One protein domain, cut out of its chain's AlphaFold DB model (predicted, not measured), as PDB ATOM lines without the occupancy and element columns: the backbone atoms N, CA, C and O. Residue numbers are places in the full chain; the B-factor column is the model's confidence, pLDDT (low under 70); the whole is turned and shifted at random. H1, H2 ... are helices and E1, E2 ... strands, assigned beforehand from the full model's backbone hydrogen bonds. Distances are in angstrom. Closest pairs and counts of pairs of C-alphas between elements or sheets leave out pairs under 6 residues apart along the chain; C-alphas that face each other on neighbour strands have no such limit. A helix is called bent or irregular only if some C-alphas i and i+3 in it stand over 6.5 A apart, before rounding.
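Overview. This is residues 395 to 494 of the 596 residues of an uncharacterized protein of Clostridium paraputrificum (UniProt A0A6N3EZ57). A kinked helix, H2, lies in the middle between two small strand hairpins, E1 with E2 on one side and E4 with E5 on the other, while the short helix H1 folds back on its first half. E3 runs on into E4 as one nearly straight stretch, and the length of the whole is made by two loops at opposite ends, one in the long link from E2 to E3 and one between E4 and E5. The printed part has 100 residues, with three named helices and five named strands in the order H1 H2 H3 E1 E2 E3 E4 E5; both two-stranded sheets are antiparallel. The class is mixed, helices and strands, with 47 residues, under half, in named elements. The whole is compact, with a radius of gyration of the C-alphas of 14.5 A and spans of 43 by 30 by 28 A.

Along the chain. H1, residues 397 to 402, begins at C-alpha 397 at (160.586, 172.171, 216.002). H2, residues 405 to 420, measures 20.4 A from first to last C-alpha, from (169.420, 175.430, 226.902) to (154.080, 188.878, 227.114). H3 is residues 434 to 439. E1, residues 440 to 443, measures 10.5 A, and E2, residues 446 to 449, 10.4 A. E3 is residues 475 to 477, E4 is residues 479 to 482, and E5, residues 490 to 493, measures 10.0 A and ends at C-alpha 493 at (163.080, 188.799, 212.762).

Arrangement. H1 and H2 form a helical hairpin and touch, with the closest C-alphas, those of Ile 400 and Gln 408, 5.8 A apart; H2 does so with residues 407 to 411 alone. They run opposite ways at a steep tilt of 43 degrees. H2 has a kink of 41 degrees near residue 414 and is irregular, with C-alphas 415 and 418 7.1 A apart. The closest C-alphas of H2 and E2 are those of Lys 413 and Tyr 447, 5.4 A apart. Those of H2 and E4 are Ser 414 and Lys 479, 5.1 A apart. E1 and E2 are an antiparallel hairpin, with N 441 and O 448 2.9 A apart, within hydrogen-bond range. E4 and E5 are another, with N 480 and O 492 2.8 A apart, within that range. E3 pairs with no named strand, but residues 395 to 396 pair with its residues 475 to 476, antiparallel. H3 touches no helix; its closest C-alpha to E2 is Leu 439, 5.6 A from that of Ser 449. In H1 every O i to N i+4 pair is within hydrogen-bond range, against 9 of 12 in H2 and 1 of 2 in H3.

Size, cuts and confidence. The two C-alphas farthest apart, those of Asp 468 and Asp 485, are 45.7 A apart. The printed part has no cut. The links H2 to H3, 13 residues, and E2 to E3, 25 residues, are long. The mean pLDDT of the printed part is 87.4; residues 424 to 425 and 484 to 488 are under 70.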
ATOM      1  N   MET A 395     164.142 177.857 212.617       91.44
ATOM      2  CA  MET A 395     164.601 176.605 213.209       91.44
ATOM      3  C   MET A 395     163.410 175.653 213.263       91.44
ATOM      4  O   MET A 395     162.304 176.089 213.609       91.44
ATOM      5  N   ALA A 396     163.610 174.397 212.872       93.31
ATOM      6  CA  ALA A 396     162.564 173.379 212.924       93.31
ATOM      7  C   ALA A 396     162.221 173.012 214.377       93.31
ATOM      8  O   ALA A 396     163.051 173.158 215.273       93.31
ATOM      9  N   LEU A 397     161.004 172.540 214.646       94.50
ATOM     10  CA  LEU A 397     160.586 172.171 216.002       94.50
ATOM     11  C   LEU A 397     161.475 171.059 216.571       94.50
ATOM     12  O   LEU A 397     161.863 171.117 217.738       94.50
ATOM     13  N   SER A 398     161.785 170.065 215.740       93.62
ATOM     14  CA  SER A 398     162.701 168.968 216.063       93.62
ATOM     15  C   SER A 398     164.082 169.475 216.500       93.62
ATOM     16  O   SER A 398     164.598 169.044 217.529       93.62
ATOM     17  N   GLU A 399     164.637 170.445 215.777       94.38
ATOM     18  CA  GLU A 399     165.917 171.081 216.094       94.38
ATOM     19  C   GLU A 399     165.837 171.861 217.410       94.38
ATOM     20  O   GLU A 399     166.695 171.684 218.269       94.38
ATOM     21  N   ILE A 400     164.777 172.656 217.625       94.62
ATOM     22  CA  ILE A 400     164.593 173.433 218.866       94.62
ATOM     23  C   ILE A 400     164.569 172.510 220.092       94.62
ATOM     24  O   ILE A 400     165.135 172.842 221.132       94.62
ATOM     25  N   ARG A 401     163.907 171.353 219.979       94.38
ATOM     26  CA  ARG A 401     163.771 170.379 221.076       94.38
ATOM     27  C   ARG A 401     165.084 169.708 221.461       94.38
ATOM     28  O   ARG A 401     165.219 169.300 222.611       94.38
ATOM     29  N   ASN A 402     166.013 169.616 220.515       93.88
ATOM     30  CA  ASN A 402     167.330 169.009 220.698       93.88
ATOM     31  C   ASN A 402     168.444 170.052 220.895       93.88
ATOM     32  O   ASN A 402     169.601 169.685 221.096       93.88
ATOM     33  N   ALA A 403     168.115 171.343 220.822       93.50
ATOM     34  CA  ALA A 403     169.065 172.427 221.011       93.50
ATOM     35  C   ALA A 403     169.514 172.533 222.478       93.50
ATOM     36  O   ALA A 403     168.835 172.092 223.407       93.50
ATOM     37  N   ASN A 404     170.663 173.173 222.700       93.50
ATOM     38  CA  ASN A 404     171.119 173.473 224.056       93.50
ATOM     39  C   ASN A 404     170.181 174.481 224.759       93.50
ATOM     40  O   ASN A 404     169.390 175.188 224.126       93.50
ATOM     41  N   ALA A 405     170.297 174.584 226.086       89.88
ATOM     42  CA  ALA A 405     169.420 175.430 226.902       89.88
ATOM     43  C   ALA A 405     169.433 176.914 226.484       89.88
ATOM     44  O   ALA A 405     168.404 177.591 226.553       89.88
ATOM     45  N   GLN A 406     170.577 177.427 226.022       90.44
ATOM     46  CA  GLN A 406     170.715 178.815 225.586       90.44
ATOM     47  C   GLN A 406     169.923 179.079 224.300       90.44
ATOM     48  O   GLN A 406     169.172 180.052 224.215       90.44
ATOM     49  N   GLU A 407     170.061 178.207 223.306       91.00
ATOM     50  CA  GLU A 407     169.380 178.338 222.021       91.00
ATOM     51  C   GLU A 407     167.870 178.083 222.159       91.00
ATOM     52  O   GLU A 407     167.061 178.839 221.614       91.00
ATOM     53  N   GLN A 408     167.467 177.119 222.990       92.50
ATOM     54  CA  GLN A 408     166.062 176.895 223.329       92.50
ATOM     55  C   GLN A 408     165.443 178.113 224.043       92.50
ATOM     56  O   GLN A 408     164.349 178.554 223.679       92.50
ATOM     57  N   SER A 409     166.153 178.716 225.006       91.75
ATOM     58  CA  SER A 409     165.727 179.956 225.677       91.75
ATOM     59  C   SER A 409     165.581 181.119 224.688       91.75
ATOM     60  O   SER A 409     164.570 181.832 224.680       91.75
ATOM     61  N   HIS A 410     166.535 181.263 223.765       92.31
ATOM     62  CA  HIS A 410     166.467 182.260 222.698       92.31
ATOM     63  C   HIS A 410     165.249 182.052 221.778       92.31
ATOM     64  O   HIS A 410     164.573 183.018 221.395       92.31
ATOM     65  N   MET A 411     164.922 180.801 221.446       94.62
ATOM     66  CA  MET A 411     163.740 180.463 220.650       94.62
ATOM     67  C   MET A 411     162.434 180.713 221.410       94.62
ATOM     68  O   MET A 411     161.504 181.290 220.834       94.62
ATOM     69  N   ASN A 412     162.379 180.406 222.708       94.88
ATOM     70  CA  ASN A 412     161.246 180.764 223.564       94.88
ATOM     71  C   ASN A 412     161.006 182.282 223.552       94.88
ATOM     72  O   ASN A 412     159.890 182.732 223.272       94.88
ATOM     73  N   LYS A 413     162.056 183.090 223.763       93.19
ATOM     74  CA  LYS A 413     161.964 184.561 223.704       93.19
ATOM     75  C   LYS A 413     161.520 185.036 222.316       93.19
ATOM     76  O   LYS A 413     160.643 185.900 222.200       93.19
ATOM     77  N   SER A 414     162.069 184.448 221.250       93.56
ATOM     78  CA  SER A 414     161.746 184.789 219.855       93.56
ATOM     79  C   SER A 414     160.265 184.578 219.529       93.56
ATOM     80  O   SER A 414     159.632 185.452 218.920       93.56
ATOM     81  N   VAL A 415     159.683 183.455 219.947       94.12
ATOM     82  CA  VAL A 415     158.310 183.075 219.586       94.12
ATOM     83  C   VAL A 415     157.280 183.652 220.555       94.12
ATOM     84  O   VAL A 415     156.295 184.240 220.101       94.12
ATOM     85  N   PHE A 416     157.524 183.567 221.866       93.94
ATOM     86  CA  PHE A 416     156.543 183.912 222.900       93.94
ATOM     87  C   PHE A 416     156.685 185.327 223.457       93.94
ATOM     88  O   PHE A 416     155.696 185.876 223.939       93.94
ATOM     89  N   GLY A 417     157.840 185.984 223.307       89.75
ATOM     90  CA  GLY A 417     158.042 187.375 223.742       89.75
ATOM     91  C   GLY A 417     156.911 188.347 223.345       89.75
ATOM     92  O   GLY A 417     156.435 189.101 224.195       89.75
ATOM     93  N   PRO A 418     156.383 188.315 222.101       88.31
ATOM     94  CA  PRO A 418     155.250 189.156 221.698       88.31
ATOM     95  C   PRO A 418     153.927 188.911 222.442       88.31
ATOM     96  O   PRO A 418     153.050 189.771 222.380       88.31
ATOM     97  N   ILE A 419     153.745 187.755 223.086       90.62
ATOM     98  CA  ILE A 419     152.553 187.425 223.886       90.62
ATOM     99  C   ILE A 419     152.624 188.108 225.260       90.62
ATOM    100  O   ILE A 419     151.618 188.619 225.749       90.62
ATOM    101  N   PHE A 420     153.824 188.209 225.833       89.81
ATOM    102  CA  PHE A 420     154.080 188.878 227.114       89.81
ATOM    103  C   PHE A 420     154.246 190.401 226.996       89.81
ATOM    104  O   PHE A 420     154.410 191.089 228.001       89.81
ATOM    105  N   LYS A 421     154.228 190.959 225.779       84.88
ATOM    106  CA  LYS A 421     154.347 192.405 225.578       84.88
ATOM    107  C   LYS A 421     153.091 193.118 226.090       84.88
ATOM    108  O   LYS A 421     152.001 192.884 225.572       84.88
ATOM    109  N   VAL A 422     153.276 194.023 227.051       79.69
ATOM    110  CA  VAL A 422     152.221 194.905 227.566       79.69
ATOM    111  C   VAL A 422     151.855 195.949 226.507       79.69
ATOM    112  O   VAL A 422     152.733 196.594 225.921       79.69
ATOM    113  N   VAL A 423     150.558 196.078 226.249       75.94
ATOM    114  CA  VAL A 423     149.928 197.156 225.472       75.94
ATOM    115  C   VAL A 423     148.895 197.857 226.363       75.94
ATOM    116  O   VAL A 423     148.716 197.452 227.506       75.94
ATOM    117  N   ASP A 424     148.210 198.884 225.861       67.62
ATOM    118  CA  ASP A 424     147.306 199.740 226.657       67.62
ATOM    119  C   ASP A 424     146.218 198.973 227.448       67.62
ATOM    120  O   ASP A 424     145.736 199.464 228.460       67.62
ATOM    121  N   ASN A 425     145.893 197.735 227.045       67.00
ATOM    122  CA  ASN A 425     144.921 196.847 227.703       67.00
ATOM    123  C   ASN A 425     145.579 195.643 228.419       67.00
ATOM    124  O   ASN A 425     145.013 194.548 228.437       67.00
ATOM    125  N   GLY A 426     146.798 195.810 228.938       76.75
ATOM    126  CA  GLY A 426     147.575 194.736 229.567       76.75
ATOM    127  C   GLY A 426     148.332 193.866 228.560       76.75
ATOM    128  O   GLY A 426     148.455 194.193 227.371       76.75
ATOM    129  N   SER A 427     148.903 192.754 229.025       82.69
ATOM    130  CA  SER A 427     149.563 191.792 228.134       82.69
ATOM    131  C   SER A 427     148.557 190.822 227.499       82.69
ATOM    132  O   SER A 427     147.484 190.535 228.038       82.69
ATOM    133  N   LYS A 428     148.890 190.258 226.328       85.69
ATOM    134  CA  LYS A 428     148.063 189.176 225.755       85.69
ATOM    135  C   LYS A 428     148.074 187.946 226.656       85.69
ATOM    136  O   LYS A 428     147.070 187.248 226.708       85.69
ATOM    137  N   TYR A 429     149.191 187.713 227.345       91.00
ATOM    138  CA  TYR A 429     149.365 186.624 228.296       91.00
ATOM    139  C   TYR A 429     148.354 186.672 229.448       91.00
ATOM    140  O   TYR A 429     147.716 185.662 229.727       91.00
ATOM    141  N   GLU A 430     148.147 187.834 230.078       89.44
ATOM    142  CA  GLU A 430     147.189 187.995 231.188       89.44
ATOM    143  C   GLU A 430     145.776 187.537 230.822       89.44
ATOM    144  O   GLU A 430     145.070 186.970 231.655       89.44
ATOM    145  N   ASN A 431     145.399 187.715 229.559       88.06
ATOM    146  CA  ASN A 431     144.074 187.393 229.051       88.06
ATOM    147  C   ASN A 431     143.961 185.971 228.476       88.06
ATOM    148  O   ASN A 431     142.881 185.592 228.039       88.06
ATOM    149  N   LEU A 432     145.044 185.184 228.439       91.56
ATOM    150  CA  LEU A 432     144.988 183.796 227.974       91.56
ATOM    151  C   LEU A 432     144.166 182.907 228.918       91.56
ATOM    152  O   LEU A 432     144.138 183.117 230.134       91.56
ATOM    153  N   ASP A 433     143.553 181.871 228.351       90.75
ATOM    154  CA  ASP A 433     142.948 180.785 229.117       90.75
ATOM    155  C   ASP A 433     143.992 180.002 229.935       90.75
ATOM    156  O   ASP A 433     145.183 179.973 229.611       90.75
ATOM    157  N   ALA A 434     143.540 179.362 231.017       91.25
ATOM    158  CA  ALA A 434     144.417 178.685 231.975       91.25
ATOM    159  C   ALA A 434     145.275 177.585 231.328       91.25
ATOM    160  O   ALA A 434     146.462 177.481 231.631       91.25
ATOM    161  N   ALA A 435     144.704 176.823 230.388       91.19
ATOM    162  CA  ALA A 435     145.433 175.789 229.660       91.19
ATOM    163  C   ALA A 435     146.582 176.387 228.833       91.19
ATOM    164  O   ALA A 435     147.702 175.894 228.893       91.19
ATOM    165  N   SER A 436     146.351 177.501 228.130       93.38
ATOM    166  CA  SER A 436     147.420 178.189 227.396       93.38
ATOM    167  C   SER A 436     148.488 178.788 228.311       93.38
ATOM    168  O   SER A 436     149.666 178.755 227.960       93.38
ATOM    169  N   LYS A 437     148.102 179.333 229.475       94.00
ATOM    170  CA  LYS A 437     149.054 179.859 230.470       94.00
ATOM    171  C   LYS A 437     149.953 178.767 231.046       94.00
ATOM    172  O   LYS A 437     151.116 179.031 231.305       94.00
ATOM    173  N   ALA A 438     149.452 177.541 231.189       93.50
ATOM    174  CA  ALA A 438     150.258 176.414 231.654       93.50
ATOM    175  C   ALA A 438     151.361 175.997 230.657       93.50
ATOM    176  O   ALA A 438     152.319 175.339 231.049       93.50
ATOM    177  N   LEU A 439     151.249 176.378 229.378       94.50
ATOM    178  CA  LEU A 439     152.165 175.944 228.314       94.50
ATOM    179  C   LEU A 439     153.314 176.918 228.040       94.50
ATOM    180  O   LEU A 439     154.262 176.560 227.335       94.50
ATOM    181  N   ILE A 440     153.227 178.156 228.532       95.44
ATOM    182  CA  ILE A 440     154.252 179.187 228.345       95.44
ATOM    183  C   ILE A 440     154.441 179.992 229.625       95.44
ATOM    184  O   ILE A 440     153.474 180.374 230.271       95.44
ATOM    185  N   GLY A 441     155.686 180.310 229.959       93.50
ATOM    186  CA  GLY A 441     156.024 181.059 231.163       93.50
ATOM    187  C   GLY A 441     157.014 182.182 230.892       93.50
ATOM    188  O   GLY A 441     157.735 182.184 229.889       93.50
ATOM    189  N   LYS A 442     157.033 183.146 231.811       92.94
ATOM    190  CA  LYS A 442     158.040 184.199 231.874       92.94
ATOM    191  C   LYS A 442     158.429 184.431 233.332       92.94
ATOM    192  O   LYS A 442     157.553 184.731 234.138       92.94
ATOM    193  N   ASP A 443     159.721 184.337 233.620       88.88
ATOM    194  CA  ASP A 443     160.321 184.701 234.904       88.88
ATOM    195  C   ASP A 443     161.496 185.655 234.653       88.88
ATOM    196  O   ASP A 443     162.460 185.307 233.970       88.88
ATOM    197  N   GLY A 444     161.376 186.907 235.097       85.19
ATOM    198  CA  GLY A 444     162.290 187.977 234.685       85.19
ATOM    199  C   GLY A 444     162.382 188.093 233.154       85.19
ATOM    200  O   GLY A 444     161.375 188.323 232.482       85.19
ATOM    201  N   ASP A 445     163.581 187.917 232.596       82.81
ATOM    202  CA  ASP A 445     163.830 187.875 231.143       82.81
ATOM    203  C   ASP A 445     163.918 186.453 230.560       82.81
ATOM    204  O   ASP A 445     164.175 186.282 229.364       82.81
ATOM    205  N   VAL A 446     163.666 185.430 231.377       88.44
ATOM    206  CA  VAL A 446     163.672 184.024 230.968       88.44
ATOM    207  C   VAL A 446     162.282 183.627 230.484       88.44
ATOM    208  O   VAL A 446     161.287 183.786 231.190       88.44
ATOM    209  N   TYR A 447     162.213 183.088 229.267       92.81
ATOM    210  CA  TYR A 447     160.975 182.607 228.654       92.81
ATOM    211  C   TYR A 447     161.008 181.082 228.577       92.81
ATOM    212  O   TYR A 447     161.984 180.500 228.099       92.81
ATOM    213  N   THR A 448     159.926 180.439 229.000       93.25
ATOM    214  CA  THR A 448     159.786 178.978 228.994       93.25
ATOM    215  C   THR A 448     158.582 178.551 228.165       93.25
ATOM    216  O   THR A 448     157.616 179.300 227.998       93.25
ATOM    217  N   SER A 449     158.643 177.340 227.613       94.62
ATOM    218  CA  SER A 449     157.523 176.753 226.889       94.62
ATOM    219  C   SER A 449     157.547 175.233 226.908       94.62
ATOM    220  O   SER A 449     158.579 174.629 226.621       94.62
ATOM    221  N   GLU A 450     156.386 174.624 227.136       94.81
ATOM    222  CA  GLU A 450     156.179 173.181 226.979       94.81
ATOM    223  C   GLU A 450     156.261 172.730 225.515       94.81
ATOM    224  O   GLU A 450     156.567 171.573 225.247       94.81
ATOM    225  N   PHE A 451     156.059 173.629 224.543       93.94
ATOM    226  CA  PHE A 451     156.103 173.261 223.124       93.94
ATOM    227  C   PHE A 451     157.507 172.879 222.653       93.94
ATOM    228  O   PHE A 451     157.679 171.989 221.813       93.94
ATOM    229  N   PHE A 452     158.507 173.575 223.192       94.25
ATOM    230  CA  PHE A 452     159.902 173.477 222.772       94.25
ATOM    231  C   PHE A 452     160.729 172.532 223.639       94.25
ATOM    232  O   PHE A 452     161.851 172.222 223.255       94.25
ATOM    233  N   LYS A 453     160.181 172.022 224.749       91.44
ATOM    234  CA  LYS A 453     160.821 170.986 225.571       91.44
ATOM    235  C   LYS A 453     160.849 169.630 224.860       91.44
ATOM    236  O   LYS A 453     159.915 169.269 224.137       91.44
ATOM    237  N   ALA A 454     161.904 168.855 225.107       86.69
ATOM    238  CA  ALA A 454     161.979 167.457 224.689       86.69
ATOM    239  C   ALA A 454     160.828 166.654 225.321       86.69
ATOM    240  O   ALA A 454     160.550 166.800 226.509       86.69
ATOM    241  N   GLY A 455     160.116 165.857 224.517       83.19
ATOM    242  CA  GLY A 455     158.917 165.125 224.961       83.19
ATOM    243  C   GLY A 455     157.691 165.997 225.274       83.19
ATOM    244  O   GLY A 455     156.651 165.464 225.651       83.19
ATOM    245  N   GLY A 456     157.785 167.320 225.104       84.94
ATOM    246  CA  GLY A 456     156.692 168.249 225.363       84.94
ATOM    247  C   GLY A 456     155.583 168.211 224.307       84.94
ATOM    248  O   GLY A 456     155.710 167.603 223.234       84.94
ATOM    249  N   GLN A 457     154.481 168.910 224.584       86.75
ATOM    250  CA  GLN A 457     153.320 168.960 223.693       86.75
ATOM    251  C   GLN A 457     153.694 169.546 222.322       86.75
ATOM    252  O   GLN A 457     154.290 170.615 222.233       86.75
ATOM    253  N   ALA A 458     153.344 168.871 221.226       85.50
ATOM    254  CA  ALA A 458     153.587 169.411 219.889       85.50
ATOM    255  C   ALA A 458     152.596 170.551 219.567       85.50
ATOM    256  O   ALA A 458     151.387 170.384 219.762       85.50
ATOM    257  N   PRO A 459     153.062 171.710 219.068       89.19
ATOM    258  CA  PRO A 459     152.174 172.764 218.609       89.19
ATOM    259  C   PRO A 459     151.433 172.318 217.343       89.19
ATOM    260  O   PRO A 459     152.049 171.924 216.356       89.19
ATOM    261  N   ILE A 460     150.105 172.447 217.336       89.62
ATOM    262  CA  ILE A 460     149.310 172.262 216.117       89.62
ATOM    263  C   ILE A 460     149.421 173.542 215.288       89.62
ATOM    264  O   ILE A 460     148.908 174.591 215.686       89.62
ATOM    265  N   VAL A 461     150.102 173.457 214.143       91.62
ATOM    266  CA  VAL A 461     150.313 174.589 213.233       91.62
ATOM    267  C   VAL A 461     149.531 174.373 211.945       91.62
ATOM    268  O   VAL A 461     149.905 173.537 211.127       91.62
ATOM    269  N   THR A 462     148.467 175.148 211.748       88.19
ATOM    270  CA  THR A 462     147.688 175.144 210.498       88.19
ATOM    271  C   THR A 462     148.409 175.939 209.411       88.19
ATOM    272  O   THR A 462     148.881 177.057 209.681       88.19
ATOM    273  N   ARG A 463     148.455 175.412 208.182       86.12
ATOM    274  CA  ARG A 463     148.980 176.147 207.018       86.12
ATOM    275  C   ARG A 463     148.074 177.319 206.656       86.12
ATOM    276  O   ARG A 463     146.871 177.288 206.895       86.12
ATOM    277  N   PHE A 464     148.649 178.373 206.077       86.50
ATOM    278  CA  PHE A 464     147.867 179.556 205.714       86.50
ATOM    279  C   PHE A 464     147.011 179.315 204.469       86.50
ATOM    280  O   PHE A 464     145.886 179.818 204.384       86.50
ATOM    281  N   PHE A 465     147.575 178.620 203.481       82.12
ATOM    282  CA  PHE A 465     146.915 178.346 202.205       82.12
ATOM    283  C   PHE A 465     145.980 177.138 202.288       82.12
ATOM    284  O   PHE A 465     144.897 177.199 201.717       82.12
ATOM    285  N   ASP A 466     146.332 176.151 203.116       80.69
ATOM    286  CA  ASP A 466     145.581 174.911 203.317       80.69
ATOM    287  C   ASP A 466     145.213 174.774 204.801       80.69
ATOM    288  O   ASP A 466     145.888 174.082 205.560       80.69
ATOM    289  N   ASN A 467     144.171 175.482 205.251       75.94
ATOM    290  CA  ASN A 467     143.836 175.555 206.687       75.94
ATOM    291  C   ASN A 467     143.513 174.184 207.315       75.94
ATOM    292  O   ASN A 467     143.585 174.057 208.536       75.94
ATOM    293  N   ASP A 468     143.173 173.191 206.490       78.62
ATOM    294  CA  ASP A 468     142.864 171.821 206.908       78.62
ATOM    295  C   ASP A 468     144.122 170.943 207.032       78.62
ATOM    296  O   ASP A 468     144.056 169.823 207.533       78.62
ATOM    297  N   GLN A 469     145.287 171.448 206.610       83.62
ATOM    298  CA  GLN A 469     146.568 170.765 206.742       83.62
ATOM    299  C   GLN A 469     147.388 171.319 207.908       83.62
ATOM    300  O   GLN A 469     147.558 172.533 208.085       83.62
ATOM    301  N   THR A 470     147.976 170.402 208.671       88.06
ATOM    302  CA  THR A 470     148.914 170.710 209.750       88.06
ATOM    303  C   THR A 470     150.358 170.485 209.320       88.06
ATOM    304  O   THR A 470     150.654 169.592 208.527       88.06
ATOM    305  N   ILE A 471     151.282 171.274 209.863       88.75
ATOM    306  CA  ILE A 471     152.720 171.113 209.623       88.75
ATOM    307  C   ILE A 471     153.299 170.184 210.694       88.75
ATOM    308  O   ILE A 471     153.236 170.515 211.875       88.75
ATOM    309  N   ALA A 472     153.856 169.041 210.280       86.94
ATOM    310  CA  ALA A 472     154.415 168.041 211.196       86.94
ATOM    311  C   ALA A 472     155.666 168.545 211.938       86.94
ATOM    312  O   ALA A 472     155.756 168.392 213.153       86.94
ATOM    313  N   ASP A 473     156.593 169.193 211.225       90.81
ATOM    314  CA  ASP A 473     157.790 169.816 211.805       90.81
ATOM    315  C   ASP A 473     157.834 171.318 211.464       90.81
ATOM    316  O   ASP A 473     158.413 171.730 210.453       90.81
ATOM    317  N   PRO A 474     157.107 172.159 212.223       92.50
ATOM    318  CA  PRO A 474     156.973 173.574 211.914       92.50
ATOM    319  C   PRO A 474     158.270 174.344 212.163       92.50
ATOM    320  O   PRO A 474     158.924 174.195 213.190       92.50
ATOM    321  N   GLN A 475     158.586 175.247 211.237       91.88
ATOM    322  CA  GLN A 475     159.764 176.103 211.313       91.88
ATOM    323  C   GLN A 475     159.436 177.465 211.935       91.88
ATOM    324  O   GLN A 475     158.653 178.252 211.389       91.88
ATOM    325  N   PHE A 476     160.059 177.772 213.071       93.50
ATOM    326  CA  PHE A 476     159.819 179.002 213.820       93.50
ATOM    327  C   PHE A 476     160.868 180.076 213.514       93.50
ATOM    328  O   PHE A 476     162.055 179.767 213.466       93.50
ATOM    329  N   PRO A 477     160.470 181.351 213.335       92.69
ATOM    330  CA  PRO A 477     161.394 182.429 212.997       92.69
ATOM    331  C   PRO A 477     162.291 182.821 214.182       92.69
ATOM    332  O   PRO A 477     161.795 183.118 215.273       92.69
ATOM    333  N   ARG A 478     163.598 182.931 213.932       91.31
ATOM    334  CA  ARG A 478     164.577 183.501 214.867       91.31
ATOM    335  C   ARG A 478     164.436 185.027 214.912       91.31
ATOM    336  O   ARG A 478     164.205 185.677 213.882       91.31
ATOM    337  N   LYS A 479     164.595 185.620 216.097       91.81
ATOM    338  CA  LYS A 479     164.616 187.078 216.269       91.81
ATOM    339  C   LYS A 479     165.909 187.547 216.907       91.81
ATOM    340  O   LYS A 479     166.384 186.930 217.842       91.81
ATOM    341  N   GLU A 480     166.417 188.669 216.425       88.81
ATOM    342  CA  GLU A 480     167.425 189.456 217.120       88.81
ATOM    343  C   GLU A 480     166.733 190.463 218.042       88.81
ATOM    344  O   GLU A 480     165.657 190.998 217.738       88.81
ATOM    345  N   PHE A 481     167.361 190.727 219.179       84.88
ATOM    346  CA  PHE A 481     166.871 191.656 220.180       84.88
ATOM    347  C   PHE A 481     167.837 192.831 220.251       84.88
ATOM    348  O   PHE A 481     168.953 192.703 220.742       84.88
ATOM    349  N   VAL A 482     167.431 193.963 219.675       79.69
ATOM    350  CA  VAL A 482     168.313 195.122 219.508       79.69
ATOM    351  C   VAL A 482     167.841 196.249 220.412       79.69
ATOM    352  O   VAL A 482     166.700 196.704 220.296       79.69
ATOM    353  N   SER A 483     168.732 196.728 221.276       77.62
ATOM    354  CA  SER A 483     168.566 197.978 222.013       77.62
ATOM    355  C   SER A 483     169.343 199.089 221.302       77.62
ATOM    356  O   SER A 483     170.449 198.859 220.818       77.62
ATOM    357  N   LYS A 484     168.757 200.282 221.184       66.62
ATOM    358  CA  LYS A 484     169.460 201.486 220.713       66.62
ATOM    359  C   LYS A 484     169.326 202.566 221.773       66.62
ATOM    360  O   LYS A 484     168.198 202.901 222.125       66.62
ATOM    361  N   ASP A 485     170.453 203.101 222.232       54.81
ATOM    362  CA  ASP A 485     170.559 204.355 222.991       54.81
ATOM    363  C   ASP A 485     169.533 204.490 224.132       54.81
ATOM    364  O   ASP A 485     168.686 205.381 224.128       54.81
ATOM    365  N   GLY A 486     169.535 203.541 225.076       59.00
ATOM    366  CA  GLY A 486     168.643 203.570 226.246       59.00
ATOM    367  C   GLY A 486     167.150 203.341 225.951       59.00
ATOM    368  O   GLY A 486     166.326 203.429 226.860       59.00
ATOM    369  N   LYS A 487     166.764 203.032 224.704       65.25
ATOM    370  CA  LYS A 487     165.377 202.687 224.344       65.25
ATOM    371  C   LYS A 487     165.073 201.215 224.609       65.25
ATOM    372  O   LYS A 487     165.956 200.365 224.595       65.25
ATOM    373  N   LYS A 488     163.781 200.910 224.790       69.38
ATOM    374  CA  LYS A 488     163.282 199.536 224.966       69.38
ATOM    375  C   LYS A 488     163.786 198.615 223.847       69.38
ATOM    376  O   LYS A 488     163.680 198.943 222.662       69.38
ATOM    377  N   GLU A 489     164.273 197.446 224.254       77.69
ATOM    378  CA  GLU A 489     164.713 196.366 223.374       77.69
ATOM    379  C   GLU A 489     163.633 196.054 222.323       77.69
ATOM    380  O   GLU A 489     162.454 195.856 222.634       77.69
ATOM    381  N   THR A 490     164.022 196.046 221.048       77.81
ATOM    382  CA  THR A 490     163.119 195.763 219.932       77.81
ATOM    383  C   THR A 490     163.453 194.410 219.325       77.81
ATOM    384  O   THR A 490     164.536 194.217 218.778       77.81
ATOM    385  N   ALA A 491     162.485 193.491 219.359       83.81
ATOM    386  CA  ALA A 491     162.591 192.195 218.698       83.81
ATOM    387  C   ALA A 491     162.361 192.335 217.183       83.81
ATOM    388  O   ALA A 491     161.279 192.749 216.748       83.81
ATOM    389  N   LYS A 492     163.344 191.950 216.370       87.31
ATOM    390  CA  LYS A 492     163.264 191.945 214.902       87.31
ATOM    391  C   LYS A 492     163.514 190.538 214.384       87.31
ATOM    392  O   LYS A 492     164.368 189.842 214.903       87.31
ATOM    393  N   ASN A 493     162.765 190.095 213.373       89.12
ATOM    394  CA  ASN A 493     163.080 188.799 212.762       89.12
ATOM    395  C   ASN A 493     164.391 188.924 211.996       89.12
ATOM    396  O   ASN A 493     164.574 189.906 211.274       89.12
ATOM    397  N   ILE A 494     165.235 187.909 212.108       87.44
ATOM    398  CA  ILE A 494     166.408 187.782 211.255       87.44
ATOM    399  C   ILE A 494     165.895 187.391 209.865       87.44
ATOM    400  O   ILE A 494     165.118 186.443 209.718       87.44
TER     401      ILE A 494